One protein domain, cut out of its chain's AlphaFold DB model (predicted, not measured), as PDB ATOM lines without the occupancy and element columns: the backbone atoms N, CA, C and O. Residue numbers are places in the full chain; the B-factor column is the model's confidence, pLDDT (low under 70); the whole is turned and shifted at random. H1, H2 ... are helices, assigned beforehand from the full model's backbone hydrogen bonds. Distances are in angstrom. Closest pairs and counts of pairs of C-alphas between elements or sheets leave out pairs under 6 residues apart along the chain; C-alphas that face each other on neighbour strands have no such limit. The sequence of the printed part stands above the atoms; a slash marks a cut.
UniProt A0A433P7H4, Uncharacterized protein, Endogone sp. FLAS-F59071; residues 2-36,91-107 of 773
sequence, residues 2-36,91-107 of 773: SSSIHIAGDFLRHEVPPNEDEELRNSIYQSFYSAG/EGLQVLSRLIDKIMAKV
ATOM      1  N   SER A   2     -57.444 -52.115  13.777       35.16
ATOM      2  CA  SER A   2     -58.130 -51.521  12.608       35.16
ATOM      3  C   SER A   2     -58.510 -50.045  12.812       35.16
ATOM      4  O   SER A   2     -58.252 -49.216  11.948       35.16
ATOM      5  N   SER A   3     -59.019 -49.685  13.992       45.16
ATOM      6  CA  SER A   3     -59.298 -48.292  14.376       45.16
ATOM      7  C   SER A   3     -58.045 -47.405  14.408       45.16
ATOM      8  O   SER A   3     -58.100 -46.245  14.019       45.16
ATOM      9  N   SER A   4     -56.899 -47.961  14.805       48.19
ATOM     10  CA  SER A   4     -55.609 -47.260  14.852       48.19
ATOM     11  C   SER A   4     -55.092 -46.893  13.457       48.19
ATOM     12  O   SER A   4     -54.448 -45.862  13.305       48.19
ATOM     13  N   ILE A   5     -55.403 -47.704  12.438       60.78
ATOM     14  CA  ILE A   5     -55.027 -47.444  11.039       60.78
ATOM     15  C   ILE A   5     -55.845 -46.285  10.466       60.78
ATOM     16  O   ILE A   5     -55.285 -45.426   9.793       60.78
ATOM     17  N   HIS A   6     -57.146 -46.218  10.765       65.31
ATOM     18  CA  HIS A   6     -57.984 -45.094  10.334       65.31
ATOM     19  C   HIS A   6     -57.560 -43.779  10.997       65.31
ATOM     20  O   HIS A   6     -57.405 -42.781  10.305       65.31
ATOM     21  N   ILE A   7     -57.263 -43.803  12.301       64.94
ATOM     22  CA  ILE A   7     -56.776 -42.624  13.035       64.94
ATOM     23  C   ILE A   7     -55.404 -42.172  12.518       64.94
ATOM     24  O   ILE A   7     -55.193 -40.981  12.310       64.94
ATOM     25  N   ALA A   8     -54.475 -43.103  12.268       61.38
ATOM     26  CA  ALA A   8     -53.188 -42.773  11.656       61.38
ATOM     27  C   ALA A   8     -53.365 -42.220  10.232       61.38
ATOM     28  O   ALA A   8     -52.680 -41.277   9.850       61.38
ATOM     29  N   GLY A   9     -54.313 -42.766   9.467       67.06
ATOM     30  CA  GLY A   9     -54.656 -42.290   8.130       67.06
ATOM     31  C   GLY A   9     -55.221 -40.869   8.118       67.06
ATOM     32  O   GLY A   9     -54.847 -40.095   7.241       67.06
ATOM     33  N   ASP A  10     -56.072 -40.514   9.079       72.62
ATOM     34  CA  ASP A  10     -56.605 -39.153   9.219       72.62
ATOM     35  C   ASP A  10     -55.534 -38.177   9.720       72.62
ATOM     36  O   ASP A  10     -55.428 -37.065   9.208       72.62
ATOM     37  N   PHE A  11     -54.673 -38.602  10.648       67.94
ATOM     38  CA  PHE A  11     -53.558 -37.782  11.126       67.94
ATOM     39  C   PHE A  11     -52.567 -37.442  10.004       67.94
ATOM     40  O   PHE A  11     -52.206 -36.279   9.825       67.94
ATOM     41  N   LEU A  12     -52.174 -38.441   9.205       66.81
ATOM     42  CA  LEU A  12     -51.285 -38.246   8.056       66.81
ATOM     43  C   LEU A  12     -51.877 -37.266   7.028       66.81
ATOM     44  O   LEU A  12     -51.147 -36.450   6.482       66.81
ATOM     45  N   ARG A  13     -53.204 -37.262   6.840       72.56
ATOM     46  CA  ARG A  13     -53.891 -36.331   5.926       72.56
ATOM     47  C   ARG A  13     -53.922 -34.882   6.411       72.56
ATOM     48  O   ARG A  13     -54.084 -33.986   5.586       72.56
ATOM     49  N   HIS A  14     -53.861 -34.650   7.722       74.88
ATOM     50  CA  HIS A  14     -54.098 -33.325   8.304       74.88
ATOM     51  C   HIS A  14     -52.837 -32.637   8.833       74.88
ATOM     52  O   HIS A  14     -52.788 -31.409   8.806       74.88
ATOM     53  N   GLU A  15     -51.829 -33.386   9.292       71.44
ATOM     54  CA  GLU A  15     -50.610 -32.800   9.873       71.44
ATOM     55  C   GLU A  15     -49.359 -32.928   8.997       71.44
ATOM     56  O   GLU A  15     -48.400 -32.184   9.210       71.44
ATOM     57  N   VAL A  16     -49.345 -33.828   8.009       64.06
ATOM     58  CA  VAL A  16     -48.191 -33.989   7.115       64.06
ATOM     59  C   VAL A  16     -48.401 -33.137   5.860       64.06
ATOM     60  O   VAL A  16     -49.467 -33.213   5.244       64.06
ATOM     61  N   PRO A  17     -47.421 -32.306   5.456       75.38
ATOM     62  CA  PRO A  17     -47.495 -31.565   4.204       75.38
ATOM     63  C   PRO A  17     -47.803 -32.509   3.031       75.38
ATOM     64  O   PRO A  17     -47.229 -33.598   2.968       75.38
ATOM     65  N   PRO A  18     -48.647 -32.102   2.065       71.75
ATOM     66  CA  PRO A  18     -49.145 -32.991   1.008       71.75
ATOM     67  C   PRO A  18     -48.037 -33.650   0.171       71.75
ATOM     68  O   PRO A  18     -48.248 -34.707  -0.410       71.75
ATOM     69  N   ASN A  19     -46.842 -33.059   0.147       73.31
ATOM     70  CA  ASN A  19     -45.698 -33.559  -0.611       73.31
ATOM     71  C   ASN A  19     -44.947 -34.695   0.116       73.31
ATOM     72  O   ASN A  19     -44.282 -35.490  -0.537       73.31
ATOM     73  N   GLU A  20     -45.037 -34.766   1.448       66.88
ATOM     74  CA  GLU A  20     -44.389 -35.794   2.279       66.88
ATOM     75  C   GLU A  20     -45.352 -36.952   2.611       66.88
ATOM     76  O   GLU A  20     -44.906 -38.086   2.789       66.88
ATOM     77  N   ASP A  21     -46.672 -36.702   2.630       72.94
ATOM     78  CA  ASP A  21     -47.706 -37.728   2.878       72.94
ATOM     79  C   ASP A  21     -47.664 -38.842   1.819       72.94
ATOM     80  O   ASP A  21     -47.813 -40.018   2.141       72.94
ATOM     81  N   GLU A  22     -47.402 -38.505   0.554       76.81
ATOM     82  CA  GLU A  22     -47.485 -39.471  -0.544       76.81
ATOM     83  C   GLU A  22     -46.322 -40.478  -0.543       76.81
ATOM     84  O   GLU A  22     -46.545 -41.676  -0.730       76.81
ATOM     85  N   GLU A  23     -45.089 -40.049  -0.247       75.19
ATOM     86  CA  GLU A  23     -43.939 -40.959  -0.104       75.19
ATOM     87  C   GLU A  23     -44.076 -41.860   1.128       75.19
ATOM     88  O   GLU A  23     -43.815 -43.065   1.057       75.19
ATOM     89  N   LEU A  24     -44.544 -41.303   2.248       72.62
ATOM     90  CA  LEU A  24     -44.719 -42.037   3.501       72.62
ATOM     91  C   LEU A  24     -45.881 -43.035   3.398       72.62
ATOM     92  O   LEU A  24     -45.740 -44.190   3.810       72.62
ATOM     93  N   ARG A  25     -46.987 -42.649   2.750       73.75
ATOM     94  CA  ARG A  25     -48.069 -43.568   2.368       73.75
ATOM     95  C   ARG A  25     -47.578 -44.673   1.457       73.75
ATOM     96  O   ARG A  25     -47.892 -45.829   1.724       73.75
ATOM     97  N   ASN A  26     -46.831 -44.347   0.405       78.56
ATOM     98  CA  ASN A  26     -46.328 -45.344  -0.537       78.56
ATOM     99  C   ASN A  26     -45.369 -46.325   0.146       78.56
ATOM    100  O   ASN A  26     -45.473 -47.525  -0.096       78.56
ATOM    101  N   SER A  27     -44.518 -45.847   1.058       73.44
ATOM    102  CA  SER A  27     -43.652 -46.688   1.893       73.44
ATOM    103  C   SER A  27     -44.465 -47.615   2.803       73.44
ATOM    104  O   SER A  27     -44.270 -48.827   2.773       73.44
ATOM    105  N   ILE A  28     -45.457 -47.088   3.532       71.06
ATOM    106  CA  ILE A  28     -46.335 -47.886   4.403       71.06
ATOM    107  C   ILE A  28     -47.122 -48.931   3.596       71.06
ATOM    108  O   ILE A  28     -47.160 -50.102   3.975       71.06
ATOM    109  N   TYR A  29     -47.732 -48.537   2.476       75.69
ATOM    110  CA  TYR A  29     -48.469 -49.454   1.604       75.69
ATOM    111  C   TYR A  29     -47.553 -50.540   1.038       75.69
ATOM    112  O   TYR A  29     -47.901 -51.720   1.113       75.69
ATOM    113  N   GLN A  30     -46.368 -50.180   0.534       73.94
ATOM    114  CA  GLN A  30     -45.389 -51.158   0.060       73.94
ATOM    115  C   GLN A  30     -44.952 -52.108   1.176       73.94
ATOM    116  O   GLN A  30     -44.864 -53.305   0.918       73.94
ATOM    117  N   SER A  31     -44.751 -51.638   2.410       70.62
ATOM    118  CA  SER A  31     -44.437 -52.498   3.557       70.62
ATOM    119  C   SER A  31     -45.544 -53.511   3.864       70.62
ATOM    120  O   SER A  31     -45.251 -54.683   4.100       70.62
ATOM    121  N   PHE A  32     -46.815 -53.091   3.840       71.62
ATOM    122  CA  PHE A  32     -47.950 -53.986   4.098       71.62
ATOM    123  C   PHE A  32     -48.130 -55.039   2.998       71.62
ATOM    124  O   PHE A  32     -48.344 -56.209   3.314       71.62
ATOM    125  N   TYR A  33     -48.004 -54.654   1.726       74.62
ATOM    126  CA  TYR A  33     -48.150 -55.591   0.607       74.62
ATOM    127  C   TYR A  33     -46.924 -56.501   0.434       74.62
ATOM    128  O   TYR A  33     -47.081 -57.704   0.232       74.62
ATOM    129  N   SER A  34     -45.707 -55.985   0.635       67.19
ATOM    130  CA  SER A  34     -44.477 -56.792   0.550       67.19
ATOM    131  C   SER A  34     -44.392 -57.847   1.658       67.19
ATOM    132  O   SER A  34     -43.828 -58.920   1.447       67.19
ATOM    133  N   ALA A  35     -44.966 -57.579   2.837       61.94
ATOM    134  CA  ALA A  35     -45.057 -58.564   3.914       61.94
ATOM    135  C   ALA A  35     -46.081 -59.680   3.620       61.94
ATOM    136  O   ALA A  35     -45.905 -60.800   4.099       61.94
ATOM    137  N   GLY A  36     -47.125 -59.395   2.832       61.94
ATOM    138  CA  GLY A  36     -48.129 -60.378   2.413       61.94
ATOM    139  C   GLY A  36     -47.618 -61.339   1.339       61.94
ATOM    140  O   GLY A  36     -47.809 -62.550   1.458       61.94
ATOM    141  N   GLU A  91     -38.662 -50.403   7.338       77.25
ATOM    142  CA  GLU A  91     -38.487 -49.023   7.799       77.25
ATOM    143  C   GLU A  91     -39.833 -48.294   7.914       77.25
ATOM    144  O   GLU A  91     -40.122 -47.713   8.960       77.25
ATOM    145  N   GLY A  92     -40.711 -48.424   6.912       79.50
ATOM    146  CA  GLY A  92     -42.058 -47.837   6.940       79.50
ATOM    147  C   GLY A  92     -42.904 -48.320   8.124       79.50
ATOM    148  O   GLY A  92     -43.558 -47.519   8.793       79.50
ATOM    149  N   LEU A  93     -42.830 -49.614   8.463       78.12
ATOM    150  CA  LEU A  93     -43.523 -50.183   9.628       78.12
ATOM    151  C   LEU A  93     -42.939 -49.696  10.957       78.12
ATOM    152  O   LEU A  93     -43.702 -49.432  11.884       78.12
ATOM    153  N   GLN A  94     -41.615 -49.553  11.060       78.69
ATOM    154  CA  GLN A  94     -40.969 -49.003  12.258       78.69
ATOM    155  C   GLN A  94     -41.307 -47.523  12.460       78.69
ATOM    156  O   GLN A  94     -41.515 -47.079  13.592       78.69
ATOM    157  N   VAL A  95     -41.370 -46.750  11.375       80.38
ATOM    158  CA  VAL A  95     -41.803 -45.349  11.421       80.38
ATOM    159  C   VAL A  95     -43.271 -45.272  11.833       80.38
ATOM    160  O   VAL A  95     -43.595 -44.520  12.750       80.38
ATOM    161  N   LEU A  96     -44.142 -46.093  11.241       82.06
ATOM    162  CA  LEU A  96     -45.562 -46.139  11.590       82.06
ATOM    163  C   LEU A  96     -45.785 -46.568  13.045       82.06
ATOM    164  O   LEU A  96     -46.597 -45.955  13.732       82.06
ATOM    165  N   SER A  97     -45.065 -47.573  13.549       80.50
ATOM    166  CA  SER A  97     -45.198 -47.997  14.947       80.50
ATOM    167  C   SER A  97     -44.764 -46.885  15.902       80.50
ATOM    168  O   SER A  97     -45.497 -46.568  16.834       80.50
ATOM    169  N   ARG A  98     -43.634 -46.217  15.625       80.38
ATOM    170  CA  ARG A  98     -43.176 -45.053  16.405       80.38
ATOM    171  C   ARG A  98     -44.160 -43.888  16.331       80.38
ATOM    172  O   ARG A  98     -44.338 -43.186  17.324       80.38
ATOM    173  N   LEU A  99     -44.791 -43.673  15.178       84.31
ATOM    174  CA  LEU A  99     -45.822 -42.654  15.004       84.31
ATOM    175  C   LEU A  99     -47.061 -42.987  15.839       84.31
ATOM    176  O   LEU A  99     -47.541 -42.120  16.562       84.31
ATOM    177  N   ILE A 100     -47.541 -44.232  15.795       84.81
ATOM    178  CA  ILE A 100     -48.668 -44.692  16.616       84.81
ATOM    179  C   ILE A 100     -48.334 -44.538  18.099       84.81
ATOM    180  O   ILE A 100     -49.141 -43.967  18.825       84.81
ATOM    181  N   ASP A 101     -47.152 -44.961  18.545       80.00
ATOM    182  CA  ASP A 101     -46.724 -44.802  19.939       80.00
ATOM    183  C   ASP A 101     -46.698 -43.323  20.348       80.00
ATOM    184  O   ASP A 101     -47.195 -42.963  21.415       80.00
ATOM    185  N   LYS A 102     -46.197 -42.441  19.473       83.38
ATOM    186  CA  LYS A 102     -46.163 -40.990  19.701       83.38
ATOM    187  C   LYS A 102     -47.560 -40.366  19.739       83.38
ATOM    188  O   LYS A 102     -47.796 -39.482  20.560       83.38
ATOM    189  N   ILE A 103     -48.478 -40.818  18.885       86.25
ATOM    190  CA  ILE A 103     -49.883 -40.389  18.898       86.25
ATOM    191  C   ILE A 103     -50.540 -40.874  20.192       86.25
ATOM    192  O   ILE A 103     -51.072 -40.062  20.942       86.25
ATOM    193  N   MET A 104     -50.437 -42.164  20.514       83.31
ATOM    194  CA  MET A 104     -51.024 -42.775  21.712       83.31
ATOM    195  C   MET A 104     -50.474 -42.187  23.014       83.31
ATOM    196  O   MET A 104     -51.199 -42.116  24.006       83.31
ATOM    197  N   ALA A 105     -49.223 -41.730  23.016       81.94
ATOM    198  CA  ALA A 105     -48.624 -41.003  24.128       81.94
ATOM    199  C   ALA A 105     -49.137 -39.562  24.285       81.94
ATOM    200  O   ALA A 105     -48.920 -38.939  25.317       81.94
ATOM    201  N   LYS A 106     -49.830 -39.014  23.285       85.88
ATOM    202  CA  LYS A 106     -50.512 -37.714  23.370       85.88
ATOM    203  C   LYS A 106     -52.023 -37.842  23.527       85.88
ATOM    204  O   LYS A 106     -52.690 -36.847  23.801       85.88
ATOM    205  N   VAL A 107     -52.573 -39.048  23.366       89.31
ATOM    206  CA  VAL A 107     -54.008 -39.285  23.520       89.31
ATOM    207  C   VAL A 107     -54.414 -39.010  24.964       89.31
ATOM    208  O   VAL A 107     -54.014 -39.706  25.900       89.31
TER     209      VAL A 107
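This is residues 2 to 36 and 91 to 107 of the 773 residues of an uncharacterized protein of Endogone sp. FLAS-F59071 (UniProt A0A433P7H4). H1 and H2 make a narrow V, tightly linked at its tip, and H3 bridges its two arms like the bar of an A, beginning beside H2, which it touches with residues 92 to 96 alone, and running from there across H1; contacts are few. The printed part has 52 residues with three named helices, H1, H2, H3 in order, and no named strand: all helix. It is compact, with a radius of gyration of the C-alphas of 10.9 A, and spans 30 by 23 by 18 A.

H1, residues 2 to 15, and H2, residues 18 to 36, are close but not clearly touching: their closest C-alphas, of Leu 12 and Asp 21, are 6.3 A apart. They run opposite ways at a shallow tilt of 24 degrees. H3, residues 91 to 104, is close to H1 but not clearly touching, C-alphas of Ala 8 and Ile 100 closest at 7.0 A, and about perpendicular at 90 degrees. Residues 24 to 31 of H2 touch residues 92 to 96 of H3, C-alphas of Ile 28 and Gly 92 closest at 5.0 A; the tilt is steep, 67 degrees, only just short of about perpendicular, opposite ways. Every O i to N i+4 pair is within hydrogen-bond range in H1 and H3, and 13 of 15 in H2.

H1, 20.4 A long, begins at C-alpha 2 (-58.130, -51.521, 12.608). H2 is 27.4 A long. H3, 19.7 A, ends at C-alpha 104 (-51.024, -42.775, 21.712).

The C-alphas farthest apart, of Gly 36 and Lys 106, are 31.0 A apart. Residues 37 to 90 are not printed; C-alphas 36 and 91 are 15.8 A apart across the cut. The pLDDT is under 70 at residues 2 to 9, 11 to 12, 16, 20 and 34 to 36.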